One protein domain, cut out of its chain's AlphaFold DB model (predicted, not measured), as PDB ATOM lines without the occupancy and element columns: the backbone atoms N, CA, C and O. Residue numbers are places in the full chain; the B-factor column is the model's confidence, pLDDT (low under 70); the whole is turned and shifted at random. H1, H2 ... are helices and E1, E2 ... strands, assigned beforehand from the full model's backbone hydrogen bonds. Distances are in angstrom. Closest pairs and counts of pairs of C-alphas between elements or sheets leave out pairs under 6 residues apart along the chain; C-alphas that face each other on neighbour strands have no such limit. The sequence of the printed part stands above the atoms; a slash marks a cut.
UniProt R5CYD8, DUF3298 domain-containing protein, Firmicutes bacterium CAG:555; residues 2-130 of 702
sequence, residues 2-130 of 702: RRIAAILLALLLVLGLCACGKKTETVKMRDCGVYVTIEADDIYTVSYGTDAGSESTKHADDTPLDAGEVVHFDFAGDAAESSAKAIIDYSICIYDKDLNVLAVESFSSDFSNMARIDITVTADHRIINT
ATOM      1  N   ARG A   2     -29.497  15.625 -19.212       46.56
ATOM      2  CA  ARG A   2     -30.744  14.858 -18.997       46.56
ATOM      3  C   ARG A   2     -30.717  13.429 -19.560       46.56
ATOM      4  O   ARG A   2     -30.786  12.477 -18.799       46.56
ATOM      5  N   ARG A   3     -30.374  13.251 -20.843       55.16
ATOM      6  CA  ARG A   3     -30.215  11.907 -21.452       55.16
ATOM      7  C   ARG A   3     -29.202  10.987 -20.750       55.16
ATOM      8  O   ARG A   3     -29.408   9.785 -20.690       55.16
ATOM      9  N   ILE A   4     -28.134  11.535 -20.163       64.88
ATOM     10  CA  ILE A   4     -27.164  10.738 -19.384       64.88
ATOM     11  C   ILE A   4     -27.808  10.238 -18.079       64.88
ATOM     12  O   ILE A   4     -27.546   9.113 -17.662       64.88
ATOM     13  N   ALA A   5     -28.661  11.053 -17.451       66.38
ATOM     14  CA  ALA A   5     -29.420  10.659 -16.268       66.38
ATOM     15  C   ALA A   5     -30.471   9.586 -16.599       66.38
ATOM     16  O   ALA A   5     -30.546   8.598 -15.876       66.38
ATOM     17  N   ALA A   6     -31.199   9.722 -17.714       67.38
ATOM     18  CA  ALA A   6     -32.158   8.719 -18.185       67.38
ATOM     19  C   ALA A   6     -31.500   7.351 -18.453       67.38
ATOM     20  O   ALA A   6     -31.992   6.331 -17.968       67.38
ATOM     21  N   ILE A   7     -30.335   7.329 -19.120       72.56
ATOM     22  CA  ILE A   7     -29.547   6.103 -19.341       72.56
ATOM     23  C   ILE A   7     -29.128   5.479 -18.007       72.56
ATOM     24  O   ILE A   7     -29.301   4.282 -17.797       72.56
ATOM     25  N   LEU A   8     -28.593   6.286 -17.083       71.94
ATOM     26  CA  LEU A   8     -28.212   5.802 -15.755       71.94
ATOM     27  C   LEU A   8     -29.419   5.210 -15.016       71.94
ATOM     28  O   LEU A   8     -29.294   4.134 -14.443       71.94
ATOM     29  N   LEU A   9     -30.586   5.859 -15.054       70.50
ATOM     30  CA  LEU A   9     -31.802   5.352 -14.409       70.50
ATOM     31  C   LEU A   9     -32.333   4.063 -15.039       70.50
ATOM     32  O   LEU A   9     -32.792   3.192 -14.297       70.50
ATOM     33  N   ALA A  10     -32.255   3.930 -16.364       68.81
ATOM     34  CA  ALA A  10     -32.619   2.698 -17.063       68.81
ATOM     35  C   ALA A  10     -31.714   1.525 -16.639       68.81
ATOM     36  O   ALA A  10     -32.187   0.399 -16.508       68.81
ATOM     37  N   LEU A  11     -30.433   1.799 -16.356       74.31
ATOM     38  CA  LEU A  11     -29.436   0.805 -15.937       74.31
ATOM     39  C   LEU A  11     -29.438   0.505 -14.419       74.31
ATOM     40  O   LEU A  11     -28.964  -0.549 -13.999       74.31
ATOM     41  N   LEU A  12     -29.932   1.419 -13.573       62.69
ATOM     42  CA  LEU A  12     -29.770   1.368 -12.107       62.69
ATOM     43  C   LEU A  12     -30.728   0.410 -11.367       62.69
ATOM     44  O   LEU A  12     -30.488   0.125 -10.191       62.69
ATOM     45  N   LEU A  13     -31.801  -0.088 -11.993       57.94
ATOM     46  CA  LEU A  13     -32.934  -0.704 -11.274       57.94
ATOM     47  C   LEU A  13     -33.152  -2.210 -11.498       57.94
ATOM     48  O   LEU A  13     -34.261  -2.717 -11.361       57.94
ATOM     49  N   VAL A  14     -32.072  -2.972 -11.676       52.25
ATOM     50  CA  VAL A  14     -32.112  -4.452 -11.700       52.25
ATOM     51  C   VAL A  14     -32.459  -5.076 -10.321       52.25
ATOM     52  O   VAL A  14     -32.727  -6.270 -10.210       52.25
ATOM     53  N   LEU A  15     -32.520  -4.285  -9.240       45.56
ATOM     54  CA  LEU A  15     -32.773  -4.765  -7.867       45.56
ATOM     55  C   LEU A  15     -34.249  -4.712  -7.416       45.56
ATOM     56  O   LEU A  15     -34.558  -5.151  -6.308       45.56
ATOM     57  N   GLY A  16     -35.160  -4.200  -8.250       47.88
ATOM     58  CA  GLY A  16     -36.587  -4.039  -7.940       47.88
ATOM     59  C   GLY A  16     -37.504  -4.772  -8.920       47.88
ATOM     60  O   GLY A  16     -38.436  -4.171  -9.441       47.88
ATOM     61  N   LEU A  17     -37.226  -6.045  -9.216       45.34
ATOM     62  CA  LEU A  17     -37.991  -6.842 -10.183       45.34
ATOM     63  C   LEU A  17     -39.425  -7.095  -9.687       45.34
ATOM     64  O   LEU A  17     -39.672  -8.003  -8.890       45.34
ATOM     65  N   CYS A  18     -40.389  -6.318 -10.177       42.00
ATOM     66  CA  CYS A  18     -41.802  -6.651 -10.045       42.00
ATOM     67  C   CYS A  18     -42.149  -7.656 -11.151       42.00
ATOM     68  O   CYS A  18     -42.332  -7.288 -12.308       42.00
ATOM     69  N   ALA A  19     -42.203  -8.946 -10.811       39.78
ATOM     70  CA  ALA A  19     -42.793  -9.949 -11.691       39.78
ATOM     71  C   ALA A  19     -44.254  -9.560 -11.975       39.78
ATOM     72  O   ALA A  19     -44.963  -9.152 -11.051       39.78
ATOM     73  N   CYS A  20     -44.714  -9.709 -13.221       41.19
ATOM     74  CA  CYS A  20     -46.117  -9.537 -13.607       41.19
ATOM     75  C   CYS A  20     -47.018 -10.591 -12.930       41.19
ATOM     76  O   CYS A  20     -47.547 -11.505 -13.556       41.19
ATOM     77  N   GLY A  21     -47.237 -10.459 -11.623       32.75
ATOM     78  CA  GLY A  21     -48.444 -10.944 -10.979       32.75
ATOM     79  C   GLY A  21     -49.577 -10.017 -11.397       32.75
ATOM     80  O   GLY A  21     -49.460  -8.807 -11.220       32.75
ATOM     81  N   LYS A  22     -50.647 -10.572 -11.982       36.22
ATOM     82  CA  LYS A  22     -51.879  -9.859 -12.371       36.22
ATOM     83  C   LYS A  22     -52.182  -8.703 -11.405       36.22
ATOM     84  O   LYS A  22     -52.658  -8.950 -10.293       36.22
ATOM     85  N   LYS A  23     -51.907  -7.456 -11.823       35.72
ATOM     86  CA  LYS A  23     -52.255  -6.250 -11.055       35.72
ATOM     87  C   LYS A  23     -53.768  -6.276 -10.834       35.72
ATOM     88  O   LYS A  23     -54.558  -6.291 -11.776       35.72
ATOM     89  N   THR A  24     -54.156  -6.380  -9.572       30.56
ATOM     90  CA  THR A  24     -55.544  -6.422  -9.125       30.56
ATOM     91  C   THR A  24     -56.070  -4.984  -9.089       30.56
ATOM     92  O   THR A  24     -55.598  -4.181  -8.299       30.56
ATOM     93  N   GLU A  25     -57.012  -4.699  -9.990       37.62
ATOM     94  CA  GLU A  25     -57.986  -3.594 -10.027       37.62
ATOM     95  C   GLU A  25     -57.531  -2.108 -10.061       37.62
ATOM     96  O   GLU A  25     -57.006  -1.534  -9.114       37.62
ATOM     97  N   THR A  26     -57.998  -1.440 -11.131       37.41
ATOM     98  CA  THR A  26     -58.456  -0.032 -11.221       37.41
ATOM     99  C   THR A  26     -57.450   1.118 -11.372       37.41
ATOM    100  O   THR A  26     -57.671   2.206 -10.853       37.41
ATOM    101  N   VAL A  27     -56.445   0.967 -12.236       41.53
ATOM    102  CA  VAL A  27     -56.000   2.108 -13.062       41.53
ATOM    103  C   VAL A  27     -56.289   1.734 -14.507       41.53
ATOM    104  O   VAL A  27     -55.846   0.690 -14.979       41.53
ATOM    105  N   LYS A  28     -57.113   2.530 -15.190       42.28
ATOM    106  CA  LYS A  28     -57.310   2.383 -16.633       42.28
ATOM    107  C   LYS A  28     -55.933   2.635 -17.260       42.28
ATOM    108  O   LYS A  28     -55.444   3.754 -17.138       42.28
ATOM    109  N   MET A  29     -55.288   1.618 -17.842       51.66
ATOM    110  CA  MET A  29     -54.113   1.861 -18.688       51.66
ATOM    111  C   MET A  29     -54.548   2.875 -19.744       51.66
ATOM    112  O   MET A  29     -55.570   2.667 -20.402       51.66
ATOM    113  N   ARG A  30     -53.859   4.015 -19.811       63.84
ATOM    114  CA  ARG A  30     -54.110   5.001 -20.858       63.84
ATOM    115  C   ARG A  30     -53.542   4.448 -22.159       63.84
ATOM    116  O   ARG A  30     -52.502   3.799 -22.140       63.84
ATOM    117  N   ASP A  31     -54.203   4.732 -23.276       67.25
ATOM    118  CA  ASP A  31     -53.749   4.309 -24.609       67.25
ATOM    119  C   ASP A  31     -52.544   5.142 -25.128       67.25
ATOM    120  O   ASP A  31     -52.190   5.065 -26.303       67.25
ATOM    121  N   CYS A  32     -51.927   5.957 -24.260       70.31
ATOM    122  CA  CYS A  32     -50.759   6.797 -24.527       70.31
ATOM    123  C   CYS A  32     -49.486   6.217 -23.888       70.31
ATOM    124  O   CYS A  32     -49.548   5.328 -23.037       70.31
ATOM    125  N   GLY A  33     -48.319   6.744 -24.261       83.31
ATOM    126  CA  GLY A  33     -47.027   6.272 -23.751       83.31
ATOM    127  C   GLY A  33     -46.280   5.398 -24.756       83.31
ATOM    128  O   GLY A  33     -46.570   5.435 -25.948       83.31
ATOM    129  N   VAL A  34     -45.288   4.646 -24.282       88.62
ATOM    130  CA  VAL A  34     -44.350   3.896 -25.128       88.62
ATOM    131  C   VAL A  34     -44.738   2.421 -25.227       88.62
ATOM    132  O   VAL A  34     -44.920   1.767 -24.204       88.62
ATOM    133  N   TYR A  35     -44.811   1.876 -26.438       89.88
ATOM    134  CA  TYR A  35     -45.156   0.488 -26.745       89.88
ATOM    135  C   TYR A  35     -43.982  -0.194 -27.450       89.88
ATOM    136  O   TYR A  35     -43.724   0.061 -28.618       89.88
ATOM    137  N   VAL A  36     -43.264  -1.063 -26.746       92.75
ATOM    138  CA  VAL A  36     -42.072  -1.759 -27.236       92.75
ATOM    139  C   VAL A  36     -42.454  -3.137 -27.776       92.75
ATOM    140  O   VAL A  36     -42.752  -4.038 -26.999       92.75
ATOM    141  N   THR A  37     -42.435  -3.306 -29.095       92.25
ATOM    142  CA  THR A  37     -42.642  -4.584 -29.792       92.25
ATOM    143  C   THR A  37     -41.325  -5.347 -29.899       92.25
ATOM    144  O   THR A  37     -40.324  -4.785 -30.342       92.25
ATOM    145  N   ILE A  38     -41.311  -6.621 -29.519       93.19
ATOM    146  CA  ILE A  38     -40.114  -7.469 -29.489       93.19
ATOM    147  C   ILE A  38     -40.058  -8.361 -30.729       93.19
ATOM    148  O   ILE A  38     -41.020  -9.054 -31.015       93.19
ATOM    149  N   GLU A  39     -38.949  -8.376 -31.470       89.69
ATOM    150  CA  GLU A  39     -38.715  -9.323 -32.579       89.69
ATOM    151  C   GLU A  39     -37.585 -10.321 -32.292       89.69
ATOM    152  O   GLU A  39     -37.505 -11.357 -32.952       89.69
ATOM    153  N   ALA A  40     -36.708 -10.021 -31.330       82.88
ATOM    154  CA  ALA A  40     -35.649 -10.925 -30.884       82.88
ATOM    155  C   ALA A  40     -36.187 -11.988 -29.911       82.88
ATOM    156  O   ALA A  40     -37.104 -11.722 -29.142       82.88
ATOM    157  N   ASP A  41     -35.594 -13.182 -29.925       90.19
ATOM    158  CA  ASP A  41     -36.047 -14.360 -29.166       90.19
ATOM    159  C   ASP A  41     -35.192 -14.673 -27.919       90.19
ATOM    160  O   ASP A  41     -35.395 -15.682 -27.240       90.19
ATOM    161  N   ASP A  42     -34.237 -13.802 -27.593       92.06
ATOM    162  CA  ASP A  42     -33.277 -13.941 -26.493       92.06
ATOM    163  C   ASP A  42     -33.337 -12.788 -25.471       92.06
ATOM    164  O   ASP A  42     -32.488 -12.698 -24.578       92.06
ATOM    165  N   ILE A  43     -34.362 -11.935 -25.552       93.38
ATOM    166  CA  ILE A  43     -34.591 -10.827 -24.615       93.38
ATOM    167  C   ILE A  43     -35.421 -11.316 -23.434       93.38
ATOM    168  O   ILE A  43     -36.531 -11.802 -23.606       93.38
ATOM    169  N   TYR A  44     -34.921 -11.128 -22.214       93.38
ATOM    170  CA  TYR A  44     -35.613 -11.546 -20.986       93.38
ATOM    171  C   TYR A  44     -36.199 -10.370 -20.217       93.38
ATOM    172  O   TYR A  44     -37.087 -10.547 -19.387       93.38
ATOM    173  N   THR A  45     -35.672  -9.162 -20.405       93.50
ATOM    174  CA  THR A  45     -36.133  -7.981 -19.672       93.50
ATOM    175  C   THR A  45     -36.031  -6.743 -20.547       93.50
ATOM    176  O   THR A  45     -35.026  -6.534 -21.224       93.50
ATOM    177  N   VAL A  46     -37.060  -5.900 -20.489       93.44
ATOM    178  CA  VAL A  46     -37.099  -4.570 -21.110       93.44
ATOM    179  C   VAL A  46     -37.314  -3.549 -20.003       93.44
ATOM    180  O   VAL A  46     -38.141  -3.757 -19.119       93.44
ATOM    181  N   SER A  47     -36.593  -2.437 -20.035       93.12
ATOM    182  CA  SER A  47     -36.746  -1.346 -19.069       93.12
ATOM    183  C   SER A  47     -36.791   0.007 -19.754       93.12
ATOM    184  O   SER A  47     -36.266   0.151 -20.860       93.12
ATOM    185  N   TYR A  48     -37.369   0.993 -19.070       91.38
ATOM    186  CA  TYR A  48     -37.219   2.397 -19.428       91.38
ATOM    187  C   TYR A  48     -36.573   3.202 -18.300       91.38
ATOM    188  O   TYR A  48     -36.691   2.844 -17.129       91.38
ATOM    189  N   GLY A  49     -35.955   4.330 -18.643       89.19
ATOM    190  CA  GLY A  49     -35.559   5.370 -17.697       89.19
ATOM    191  C   GLY A  49     -35.887   6.762 -18.218       89.19
ATOM    192  O   GLY A  49     -35.762   7.024 -19.406       89.19
ATOM    193  N   THR A  50     -36.308   7.649 -17.323       88.56
ATOM    194  CA  THR A  50     -36.547   9.082 -17.555       88.56
ATOM    195  C   THR A  50     -35.851   9.889 -16.460       88.56
ATOM    196  O   THR A  50     -35.366   9.328 -15.477       88.56
ATOM    197  N   ASP A  51     -35.875  11.216 -16.561       80.62
ATOM    198  CA  ASP A  51     -35.426  12.102 -15.478       80.62
ATOM    199  C   ASP A  51     -36.274  11.964 -14.191       80.62
ATOM    200  O   ASP A  51     -35.831  12.360 -13.112       80.62
ATOM    201  N   ALA A  52     -37.491  11.416 -14.295       79.00
ATOM    202  CA  ALA A  52     -38.455  11.304 -13.199       79.00
ATOM    203  C   ALA A  52     -38.528   9.900 -12.567       79.00
ATOM    204  O   ALA A  52     -39.050   9.760 -11.461       79.00
ATOM    205  N   GLY A  53     -38.014   8.863 -13.235       82.94
ATOM    206  CA  GLY A  53     -38.093   7.479 -12.759       82.94
ATOM    207  C   GLY A  53     -37.821   6.430 -13.837       82.94
ATOM    208  O   GLY A  53     -37.597   6.764 -15.001       82.94
ATOM    209  N   SER A  54     -37.848   5.158 -13.439       86.75
ATOM    210  CA  SER A  54     -37.653   3.987 -14.304       86.75
ATOM    211  C   SER A  54     -38.512   2.795 -13.860       86.75
ATOM    212  O   SER A  54     -38.897   2.698 -12.693       86.75
ATOM    213  N   GLU A  55     -38.799   1.879 -14.788       86.75
ATOM    214  CA  GLU A  55     -39.482   0.594 -14.550       86.75
ATOM    215  C   GLU A  55     -38.915  -0.476 -15.500       86.75
ATOM    216  O   GLU A  55     -38.311  -0.155 -16.526       86.75
ATOM    217  N   SER A  56     -39.121  -1.754 -15.175       87.62
ATOM    218  CA  SER A  56     -38.735  -2.890 -16.017       87.62
ATOM    219  C   SER A  56     -39.816  -3.964 -16.049       87.62
ATOM    220  O   SER A  56     -40.463  -4.209 -15.030       87.62
ATOM    221  N   THR A  57     -39.915  -4.671 -17.169       86.75
ATOM    222  CA  THR A  57     -40.869  -5.756 -17.412       86.75
ATOM    223  C   THR A  57     -40.133  -7.022 -17.848       86.75
ATOM    224  O   THR A  57     -39.207  -6.956 -18.656       86.75
ATOM    225  N   LYS A  58     -40.564  -8.173 -17.316       87.44
ATOM    226  CA  LYS A  58     -40.119  -9.521 -17.701       87.44
ATOM    227  C   LYS A  58     -41.213 -10.565 -17.468       87.44
ATOM    228  O   LYS A  58     -42.133 -10.326 -16.675       87.44
ATOM    229  N   HIS A  59     -41.076 -11.742 -18.075       85.69
ATOM    230  CA  HIS A  59     -41.922 -12.890 -17.756       85.69
ATOM    231  C   HIS A  59     -41.700 -13.400 -16.325       85.69
ATOM    232  O   HIS A  59     -40.596 -13.381 -15.783       85.69
ATOM    233  N   ALA A  60     -42.782 -13.850 -15.683       81.94
ATOM    234  CA  ALA A  60     -42.750 -14.332 -14.300       81.94
ATOM    235  C   ALA A  60     -42.099 -15.717 -14.150       81.94
ATOM    236  O   ALA A  60     -41.710 -16.088 -13.044       81.94
ATOM    237  N   ASP A  61     -42.014 -16.482 -15.238       84.06
ATOM    238  CA  ASP A  61     -41.386 -17.802 -15.301       84.06
ATOM    239  C   ASP A  61     -39.932 -17.754 -15.801       84.06
ATOM    240  O   ASP A  61     -39.341 -18.807 -16.041       84.06
ATOM    241  N   ASP A  62     -39.359 -16.549 -15.923       84.50
ATOM    242  CA  ASP A  62     -38.008 -16.299 -16.430       84.50
ATOM    243  C   ASP A  62     -37.760 -16.928 -17.816       84.50
ATOM    244  O   ASP A  62     -36.659 -17.394 -18.099       84.50
ATOM    245  N   THR A  63     -38.773 -16.963 -18.685       90.31
ATOM    246  CA  THR A  63     -38.616 -17.240 -20.125       90.31
ATOM    247  C   THR A  63     -38.305 -15.950 -20.903       90.31
ATOM    248  O   THR A  63     -38.586 -14.860 -20.392       90.31
ATOM    249  N   PRO A  64     -37.705 -16.028 -22.113       92.44
ATOM    250  CA  PRO A  64     -37.577 -14.851 -22.970       92.44
ATOM    251  C   PRO A  64     -38.959 -14.333 -23.393       92.44
ATOM    252  O   PRO A  64     -39.932 -15.088 -23.410       92.44
ATOM    253  N   LEU A  65     -39.029 -13.044 -23.720       91.19
ATOM    254  CA  LEU A  65     -40.189 -12.419 -24.349       91.19
ATOM    255  C   LEU A  65     -40.385 -13.006 -25.749       91.19
ATOM    256  O   LEU A  65     -39.411 -13.282 -26.456       91.19
ATOM    257  N   ASP A  66     -41.638 -13.199 -26.146       90.38
ATOM    258  CA  ASP A  66     -41.957 -13.808 -27.435       90.38
ATOM    259  C   ASP A  66     -41.799 -12.796 -28.585       90.38
ATOM    260  O   ASP A  66     -42.120 -11.611 -28.461       90.38
ATOM    261  N   ALA A  67     -41.381 -13.265 -29.766       86.06
ATOM    262  CA  ALA A  67     -41.416 -12.440 -30.971       86.06
ATOM    263  C   ALA A  67     -42.870 -12.031 -31.302       86.06
ATOM    264  O   ALA A  67     -43.759 -12.870 -31.460       86.06
ATOM    265  N   GLY A  68     -43.104 -10.727 -31.432       80.38
ATOM    266  CA  GLY A  68     -44.406 -10.076 -31.564       80.38
ATOM    267  C   GLY A  68     -45.014  -9.600 -30.240       80.38
ATOM    268  O   GLY A  68     -46.065  -8.958 -30.268       80.38
ATOM    269  N   GLU A  69     -44.396  -9.888 -29.091       90.75
ATOM    270  CA  GLU A  69     -44.862  -9.405 -27.790       90.75
ATOM    271  C   GLU A  69     -44.675  -7.886 -27.653       90.75
ATOM    272  O   GLU A  69     -43.701  -7.321 -28.151       90.75
ATOM    273  N   VAL A  70     -45.615  -7.212 -26.977       89.88
ATOM    274  CA  VAL A  70     -45.608  -5.753 -26.789       89.88
ATOM    275  C   VAL A  70     -45.568  -5.397 -25.303       89.88
ATOM    276  O   VAL A  70     -46.490  -5.718 -24.552       89.88
ATOM    277  N   VAL A  71     -44.535  -4.660 -24.895       90.69
ATOM    278  CA  VAL A  71     -44.358  -4.106 -23.544       90.69
ATOM    279  C   VAL A  71     -44.775  -2.635 -23.536       90.69
ATOM    280  O   VAL A  71     -44.236  -1.835 -24.291       90.69
ATOM    281  N   HIS A  72     -45.716  -2.250 -22.672       91.06
ATOM    282  CA  HIS A  72     -46.221  -0.872 -22.579       91.06
ATOM    283  C   HIS A  72     -45.701  -0.142 -21.332       91.06
ATOM    284  O   HIS A  72     -45.765  -0.678 -20.225       91.06
ATOM    285  N   PHE A  73     -45.240   1.099 -21.514       90.06
ATOM    286  CA  PHE A  73     -44.815   2.018 -20.462       90.06
ATOM    287  C   PHE A  73     -45.575   3.350 -20.542       90.06
ATOM    288  O   PHE A  73     -45.457   4.095 -21.514       90.06
ATOM    289  N   ASP A  74     -46.303   3.688 -19.478       87.12
ATOM    290  CA  ASP A  74     -47.073   4.932 -19.356       87.12
ATOM    291  C   ASP A  74     -46.428   5.874 -18.326       87.12
ATOM    292  O   ASP A  74     -46.920   6.052 -17.209       87.12
ATOM    293  N   PHE A  75     -45.277   6.448 -18.687       86.50
ATOM    294  CA  PHE A  75     -44.554   7.396 -17.828       86.50
ATOM    295  C   PHE A  75     -44.943   8.862 -18.061       86.50
ATOM    296  O   PHE A  75     -44.595   9.717 -17.248       86.50
ATOM    297  N   ALA A  76     -45.655   9.172 -19.151       80.00
ATOM    298  CA  ALA A  76     -46.021  10.545 -19.492       80.00
ATOM    299  C   ALA A  76     -47.090  11.131 -18.564       80.00
ATOM    300  O   ALA A  76     -47.138  12.346 -18.363       80.00
ATOM    301  N   GLY A  77     -47.903  10.287 -17.925       82.88
ATOM    302  CA  GLY A  77     -48.780  10.787 -16.880       82.88
ATOM    303  C   GLY A  77     -49.846  11.744 -17.408       82.88
ATOM    304  O   GLY A  77     -50.215  11.748 -18.581       82.88
ATOM    305  N   ASP A  78     -50.308  12.603 -16.507       83.25
ATOM    306  CA  ASP A  78     -51.301  13.636 -16.807       83.25
ATOM    307  C   ASP A  78     -50.723  14.730 -17.724       83.25
ATOM    308  O   ASP A  78     -51.471  15.486 -18.338       83.25
ATOM    309  N   ALA A  79     -49.389  14.804 -17.873       78.25
ATOM    310  CA  ALA A  79     -48.750  15.722 -18.816       78.25
ATOM    311  C   ALA A  79     -49.159  15.426 -20.268       78.25
ATOM    312  O   ALA A  79     -49.220  16.347 -21.082       78.25
ATOM    313  N   ALA A  80     -49.504  14.170 -20.569       76.38
ATOM    314  CA  ALA A  80     -50.006  13.773 -21.876       76.38
ATOM    315  C   ALA A  80     -51.409  14.328 -22.188       76.38
ATOM    316  O   ALA A  80     -51.782  14.425 -23.351       76.38
ATOM    317  N   GLU A  81     -52.202  14.718 -21.185       78.38
ATOM    318  CA  GLU A  81     -53.576  15.208 -21.390       78.38
ATOM    319  C   GLU A  81     -53.632  16.667 -21.883       78.38
ATOM    320  O   GLU A  81     -54.689  17.154 -22.287       78.38
ATOM    321  N   SER A  82     -52.501  17.377 -21.853       75.62
ATOM    322  CA  SER A  82     -52.387  18.776 -22.275       75.62
ATOM    323  C   SER A  82     -52.149  18.909 -23.781       75.62
ATOM    324  O   SER A  82     -51.510  18.054 -24.390       75.62
ATOM    325  N   SER A  83     -52.596  20.025 -24.369       64.62
ATOM    326  CA  SER A  83     -52.213  20.441 -25.728       64.62
ATOM    327  C   SER A  83     -50.895  21.220 -25.782       64.62
ATOM    328  O   SER A  83     -50.375  21.481 -26.864       64.62
ATOM    329  N   ALA A  84     -50.345  21.611 -24.627       64.75
ATOM    330  CA  ALA A  84     -49.004  22.176 -24.541       64.75
ATOM    331  C   ALA A  84     -47.958  21.058 -24.656       64.75
ATOM    332  O   ALA A  84     -48.143  19.994 -24.066       64.75
ATOM    333  N   LYS A  85     -46.852  21.325 -25.368       62.00
ATOM    334  CA  LYS A  85     -45.758  20.363 -25.587       62.00
ATOM    335  C   LYS A  85     -45.339  19.675 -24.283       62.00
ATOM    336  O   LYS A  85     -44.963  20.346 -23.319       62.00
ATOM    337  N   ALA A  86     -45.328  18.345 -24.295       76.25
ATOM    338  CA  ALA A  86     -44.900  17.500 -23.187       76.25
ATOM    339  C   ALA A  86     -43.717  16.635 -23.641       76.25
ATOM    340  O   ALA A  86     -43.831  15.421 -23.803       76.25
ATOM    341  N   ILE A  87     -42.575  17.287 -23.884       80.00
ATOM    342  CA  ILE A  87     -41.351  16.610 -24.327       80.00
ATOM    343  C   ILE A  87     -40.715  15.868 -23.154       80.00
ATOM    344  O   ILE A  87     -40.345  16.485 -22.151       80.00
ATOM    345  N   ILE A  88     -40.545  14.557 -23.305       82.62
ATOM    346  CA  ILE A  88     -39.885  13.705 -22.316       82.62
ATOM    347  C   ILE A  88     -38.697  13.014 -22.978       82.62
ATOM    348  O   ILE A  88     -38.850  12.329 -23.990       82.62
ATOM    349  N   ASP A  89     -37.513  13.186 -22.386       83.56
ATOM    350  CA  ASP A  89     -36.335  12.380 -22.695       83.56
ATOM    351  C   ASP A  89     -36.432  11.043 -21.946       83.56
ATOM    352  O   ASP A  89     -36.635  11.015 -20.726       83.56
ATOM    353  N   TYR A  90     -36.268   9.936 -22.665       89.12
ATOM    354  CA  TYR A  90     -36.327   8.593 -22.097       89.12
ATOM    355  C   TYR A  90     -35.317   7.655 -22.759       89.12
ATOM    356  O   TYR A  90     -34.885   7.883 -23.885       89.12
ATOM    357  N   SER A  91     -34.940   6.586 -22.069       88.56
ATOM    358  CA  SER A  91     -34.070   5.535 -22.598       88.56
ATOM    359  C   SER A  91     -34.751   4.188 -22.464       88.56
ATOM    360  O   SER A  91     -35.357   3.931 -21.430       88.56
ATOM    361  N   ILE A  92     -34.629   3.329 -23.473       92.81
ATOM    362  CA  ILE A  92     -35.058   1.929 -23.420       92.81
ATOM    363  C   ILE A  92     -33.811   1.056 -23.355       92.81
ATOM    364  O   ILE A  92     -32.869   1.267 -24.117       92.81
ATOM    365  N   CYS A  93     -33.800   0.086 -22.444       92.81
ATOM    366  CA  CYS A  93     -32.702  -0.863 -22.286       92.81
ATOM    367  C   CYS A  93     -33.241  -2.292 -22.261       92.81
ATOM    368  O   CYS A  93     -34.222  -2.571 -21.564       92.81
ATOM    369  N   ILE A  94     -32.584  -3.179 -23.006       94.44
ATOM    370  CA  ILE A  94     -32.940  -4.594 -23.138       94.44
ATOM    371  C   ILE A  94     -31.826  -5.481 -22.583       94.44
ATOM    372  O   ILE A  94     -30.640  -5.157 -22.709       94.44
ATOM    373  N   TYR A  95     -32.212  -6.596 -21.966       94.06
ATOM    374  CA  TYR A  95     -31.291  -7.484 -21.263       94.06
ATOM    375  C   TYR A  95     -31.496  -8.952 -21.623       94.06
ATOM    376  O   TYR A  95     -32.626  -9.391 -21.868       94.06
ATOM    377  N   ASP A  96     -30.404  -9.712 -21.570       93.44
ATOM    378  CA  ASP A  96     -30.436 -11.173 -21.606       93.44
ATOM    379  C   ASP A  96     -30.861 -11.775 -20.249       93.44
ATOM    380  O   ASP A  96     -31.124 -11.071 -19.269       93.44
ATOM    381  N   LYS A  97     -30.909 -13.111 -20.180       91.31
ATOM    382  CA  LYS A  97     -31.277 -13.869 -18.970       91.31
ATOM    383  C   LYS A  97     -30.407 -13.562 -17.743       91.31
ATOM    384  O   LYS A  97     -30.864 -13.715 -16.613       91.31
ATOM    385  N   ASP A  98     -29.143 -13.203 -17.966       89.75
ATOM    386  CA  ASP A  98     -28.137 -12.970 -16.930       89.75
ATOM    387  C   ASP A  98     -28.072 -11.474 -16.568       89.75
ATOM    388  O   ASP A  98     -27.224 -11.061 -15.775       89.75
ATOM    389  N   LEU A  99     -29.006 -10.678 -17.111       86.81
ATOM    390  CA  LEU A  99     -29.122  -9.232 -16.957       86.81
ATOM    391  C   LEU A  99     -27.934  -8.466 -17.559       86.81
ATOM    392  O   LEU A  99     -27.637  -7.344 -17.141       86.81
ATOM    393  N   ASN A 100     -27.268  -9.036 -18.570       89.50
ATOM    394  CA  ASN A 100     -26.330  -8.277 -19.390       89.50
ATOM    395  C   ASN A 100     -27.110  -7.375 -20.345       89.50
ATOM    396  O   ASN A 100     -28.092  -7.798 -20.955       89.50
ATOM    397  N   VAL A 101     -26.652  -6.133 -20.497       91.88
ATOM    398  CA  VAL A 101     -27.228  -5.183 -21.454       91.88
ATOM    399  C   VAL A 101     -26.934  -5.668 -22.870       91.88
ATOM    400  O   VAL A 101     -25.767  -5.754 -23.255       91.88
ATOM    401  N   LEU A 102     -27.986  -5.941 -23.638       87.81
ATOM    402  CA  LEU A 102     -27.876  -6.257 -25.064       87.81
ATOM    403  C   LEU A 102     -27.829  -4.968 -25.895       87.81
ATOM    404  O   LEU A 102     -26.964  -4.813 -26.753       87.81
ATOM    405  N   ALA A 103     -28.704  -4.008 -25.584       85.69
ATOM    406  CA  ALA A 103     -28.709  -2.679 -26.184       85.69
ATOM    407  C   ALA A 103     -29.385  -1.648 -25.271       85.69
ATOM    408  O   ALA A 103     -30.221  -1.979 -24.427       85.69
ATOM    409  N   VAL A 104     -29.032  -0.381 -25.482       87.00
ATOM    410  CA  VAL A 104     -29.686   0.780 -24.878       87.00
ATOM    411  C   VAL A 104     -29.787   1.879 -25.925       87.00
ATOM    412  O   VAL A 104     -28.814   2.145 -26.624       87.00
ATOM    413  N   GLU A 105     -30.944   2.525 -26.016       81.81
ATOM    414  CA  GLU A 105     -31.152   3.660 -26.915       81.81
ATOM    415  C   GLU A 105     -31.968   4.747 -26.220       81.81
ATOM    416  O   GLU A 105     -32.796   4.454 -25.354       81.81
ATOM    417  N   SER A 106     -31.699   6.010 -26.556       79.19
ATOM    418  CA  SER A 106     -32.364   7.166 -25.954       79.19
ATOM    419  C   SER A 106     -33.156   7.967 -26.970       79.19
ATOM    420  O   SER A 106     -32.695   8.267 -28.065       79.19
ATOM    421  N   PHE A 107     -34.329   8.404 -26.547       79.50
ATOM    422  CA  PHE A 107     -35.310   9.093 -27.358       79.50
ATOM    423  C   PHE A 107     -35.769  10.373 -26.658       79.50
ATOM    424  O   PHE A 107     -35.589  10.556 -25.452       79.50
ATOM    425  N   SER A 108     -36.371  11.263 -27.438       79.75
ATOM    426  CA  SER A 108     -37.083  12.438 -26.950       79.75
ATOM    427  C   SER A 108     -38.377  12.518 -27.739       79.75
ATOM    428  O   SER A 108     -38.334  12.565 -28.970       79.75
ATOM    429  N   SER A 109     -39.517  12.456 -27.059       75.38
ATOM    430  CA  SER A 109     -40.820  12.434 -27.728       75.38
ATOM    431  C   SER A 109     -41.801  13.359 -27.031       75.38
ATOM    432  O   SER A 109     -41.725  13.559 -25.817       75.38
ATOM    433  N   ASP A 110     -42.697  13.945 -27.822       75.00
ATOM    434  CA  ASP A 110     -43.816  14.728 -27.319       75.00
ATOM    435  C   ASP A 110     -44.964  13.788 -26.966       75.00
ATOM    436  O   ASP A 110     -45.476  13.078 -27.829       75.00
ATOM    437  N   PHE A 111     -45.357  13.786 -25.698       77.81
ATOM    438  CA  PHE A 111     -46.476  12.987 -25.218       77.81
ATOM    439  C   PHE A 111     -47.788  13.776 -25.131       77.81
ATOM    440  O   PHE A 111     -48.797  13.207 -24.714       77.81
ATOM    441  N   SER A 112     -47.799  15.059 -25.516       72.81
ATOM    442  CA  SER A 112     -49.007  15.892 -25.516       72.81
ATOM    443  C   SER A 112     -50.118  15.277 -26.376       72.81
ATOM    444  O   SER A 112     -49.870  14.484 -27.284       72.81
ATOM    445  N   ASN A 113     -51.369  15.625 -26.079       71.81
ATOM    446  CA  ASN A 113     -52.556  15.085 -26.751       71.81
ATOM    447  C   ASN A 113     -52.658  13.545 -26.740       71.81
ATOM    448  O   ASN A 113     -53.151  12.942 -27.692       71.81
ATOM    449  N   MET A 114     -52.231  12.911 -25.646       73.12
ATOM    450  CA  MET A 114     -52.286  11.462 -25.439       73.12
ATOM    451  C   MET A 114     -51.503  10.662 -26.492       73.12
ATOM    452  O   MET A 114     -51.950   9.594 -26.913       73.12
ATOM    453  N   ALA A 115     -50.336  11.158 -26.912       66.19
ATOM    454  CA  ALA A 115     -49.556  10.502 -27.955       66.19
ATOM    455  C   ALA A 115     -49.133   9.073 -27.562       66.19
ATOM    456  O   ALA A 115     -48.696   8.792 -26.436       66.19
ATOM    457  N   ARG A 116     -49.260   8.166 -28.532       83.75
ATOM    458  CA  ARG A 116     -48.728   6.807 -28.495       83.75
ATOM    459  C   ARG A 116     -47.409   6.787 -29.247       83.75
ATOM    460  O   ARG A 116     -47.337   7.274 -30.369       83.75
ATOM    461  N   ILE A 117     -46.407   6.186 -28.626       81.00
ATOM    462  CA  ILE A 117     -45.070   6.044 -29.173       81.00
ATOM    463  C   ILE A 117     -44.772   4.552 -29.327       81.00
ATOM    464  O   ILE A 117     -44.607   3.856 -28.333       81.00
ATOM    465  N   ASP A 118     -44.722   4.029 -30.544       82.06
ATOM    466  CA  ASP A 118     -44.287   2.657 -30.795       82.06
ATOM    467  C   ASP A 118     -42.754   2.591 -30.892       82.06
ATOM    468  O   ASP A 118     -42.089   3.478 -31.422       82.06
ATOM    469  N   ILE A 119     -42.173   1.537 -30.337       85.88
ATOM    470  CA  ILE A 119     -40.762   1.176 -30.421       85.88
ATOM    471  C   ILE A 119     -40.716  -0.277 -30.890       85.88
ATOM    472  O   ILE A 119     -41.498  -1.099 -30.420       85.88
ATOM    473  N   THR A 120     -39.781  -0.634 -31.759       83.81
ATOM    474  CA  THR A 120     -39.502  -2.024 -32.127       83.81
ATOM    475  C   THR A 120     -38.083  -2.384 -31.722       83.81
ATOM    476  O   THR A 120     -37.145  -1.631 -31.984       83.81
ATOM    477  N   VAL A 121     -37.929  -3.546 -31.095       85.69
ATOM    478  CA  VAL A 121     -36.637  -4.180 -30.850       85.69
ATOM    479  C   VAL A 121     -36.437  -5.262 -31.897       85.69
ATOM    480  O   VAL A 121     -37.107  -6.291 -31.846       85.69
ATOM    481  N   THR A 122     -35.543  -5.021 -32.852       73.31
ATOM    482  CA  THR A 122     -35.310  -5.925 -33.984       73.31
ATOM    483  C   THR A 122     -34.631  -7.223 -33.551       73.31
ATOM    484  O   THR A 122     -34.012  -7.295 -32.486       73.31
ATOM    485  N   ALA A 123     -34.678  -8.241 -34.415       77.31
ATOM    486  CA  ALA A 123     -34.003  -9.526 -34.195       77.31
ATOM    487  C   ALA A 123     -32.476  -9.416 -33.976       77.31
ATOM    488  O   ALA A 123     -31.873 -10.326 -33.419       77.31
ATOM    489  N   ASP A 124     -31.844  -8.318 -34.404       70.25
ATOM    490  CA  ASP A 124     -30.429  -8.009 -34.159       70.25
ATOM    491  C   ASP A 124     -30.213  -6.921 -33.092       70.25
ATOM    492  O   ASP A 124     -29.207  -6.209 -33.106       70.25
ATOM    493  N   HIS A 125     -31.166  -6.812 -32.162       78.44
ATOM    494  CA  HIS A 125     -31.106  -6.003 -30.939       78.44
ATOM    495  C   HIS A 125     -31.050  -4.486 -31.143       78.44
ATOM    496  O   HIS A 125     -30.707  -3.757 -30.210       78.44
ATOM    497  N   ARG A 126     -31.429  -3.963 -32.316       70.31
ATOM    498  CA  ARG A 126     -31.614  -2.512 -32.478       70.31
ATOM    499  C   ARG A 126     -32.936  -2.086 -31.858       70.31
ATOM    500  O   ARG A 126     -33.955  -2.733 -32.070       70.31
ATOM    501  N   ILE A 127     -32.928  -0.966 -31.142       79.75
ATOM    502  CA  ILE A 127     -34.122  -0.360 -30.548       79.75
ATOM    503  C   ILE A 127     -34.502   0.849 -31.407       79.75
ATOM    504  O   ILE A 127     -33.747   1.814 -31.486       79.75
ATOM    505  N   ILE A 128     -35.654   0.795 -32.069       70.62
ATOM    506  CA  ILE A 128     -36.064   1.765 -33.092       70.62
ATOM    507  C   ILE A 128     -37.405   2.367 -32.694       70.62
ATOM    508  O   ILE A 128     -38.322   1.626 -32.373       70.62
ATOM    509  N   ASN A 129     -37.558   3.689 -32.750       75.69
ATOM    510  CA  ASN A 129     -38.872   4.316 -32.619       75.69
ATOM    511  C   ASN A 129     -39.686   4.109 -33.910       75.69
ATOM    512  O   ASN A 129     -39.274   4.552 -34.979       75.69
ATOM    513  N   THR A 130     -40.806   3.397 -33.804       67.44
ATOM    514  CA  THR A 130     -41.694   2.966 -34.894       67.44
ATOM    515  C   THR A 130     -43.094   3.579 -34.831       67.44
ATOM    516  O   THR A 130     -43.950   3.190 -35.625       67.44
TER     517      THR A 130
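What this domain is: This is residues 2 to 130 of the 702 residues of the protein "DUF3298 domain-containing protein" of Firmicutes bacterium CAG:555 (UniProt R5CYD8). Two twisted four-stranded sheets, one of E4, E1, E7 and E8 and the other of E3, E2, E5 and E6, stand face to face as a sandwich, and helix H1 packs over the face of the second sheet that is turned away from the first. The long link from H1 to E1 loops away from the sheets, with residues 22 to 28 sticking out, and the short H2 lies far from the core, grazing the second sheet. The printed part has 129 residues with two named helices and eight named strands, in the order H1 E1 E2 E3 E4 H2 E5 E6 E7 E8; the sheet E4 E1 E7 E8 is mixed and the sheet E3 E2 E5 E6 is all antiparallel. The class is mixed, helices and strands, with under half of the residues, 64 of 129, in named elements. The whole is compact, with a radius of gyration of the C-alphas of 14.1 A and spans of 41, 35 and 27 A.

How they stand to each other: H1, residues 2 to 12, is on the sheet of E3, residues 54 to 57, E2, residues 45 to 50, E5, residues 87 to 95, and E6, residues 101 to 110, at a height over the sheet of 7.4 A; this makes two layers, a helix on one face of a sheet. H1 lies over E2 and E5, and the closest C-alphas of H1 and E2 are those of Ala 10 and Gly 49, 4.0 A apart. On the local plane H1 stands at 31 degrees to E5, only just slantwise to the strands. After the long link comes E1, residues 33 to 38, an inner strand between E4, residues 70 to 73, and E7, residues 116 to 121. E1 and E4 are antiparallel, with N 36 and O 71 at 2.8 A; E1 and E7 are parallel at 24 degrees, with N 35 and O 117 at 2.7 A. E2 and E3 form a hairpin, with N 57 and O 46 at 2.8 A. H2, residues 77 to 81, only grazes the sheet E3 E2 E5 E6, with residues 79 to 80. E2 and E5 are antiparallel at 155 degrees, with N 47 and O 93 at 2.8 A, and the hairpin of E5 and E6 has N 107 and O 90 at 2.8 A. E7 and E8, residues 127 to 129, form a hairpin with N 120 and O 128 at 2.8 A. In the sandwich, two sheets face to face, the facing parts are 9.5 A centre to centre and the strands of the one stand at 21 degrees to those of the other. For instance, the closest C-alphas of E6 and E8 are those of Glu 105 and Ile 127, 6.2 A apart. In H1 every O i to N i+4 pair is within hydrogen-bond range; in H2 0 of 1 is, beside 2 of 2 O i to N i+3 pairs.

Where its parts are: H1 begins at C-alpha 2, (-30.744, 14.858, -18.997), and is 15.2 A long. E1 measures 16.4 A, E2 17.2 A, E3 10.7 A and E4 10.1 A. H2 measures 7.9 A. E5, 26.3 A, begins at C-alpha 87, (-41.351, 16.610, -24.327), and E6 measures 26.6 A. E7 measures 16.5 A, and E8, 7.0 A, ends at C-alpha 129, (-38.872, 4.316, -32.619).

The domain as a whole: The C-alphas farthest apart, those of Ser 83 and Asp 98, are 42.1 A from each other. The printed part has no cut. The links H1 to E1 and E3 to E4 are long, with 20 and 12 residues. The mean pLDDT of the printed part is 76.5, and 31 residues are under 70, among them residues 2 to 6, 12 to 31 and 83 to 85.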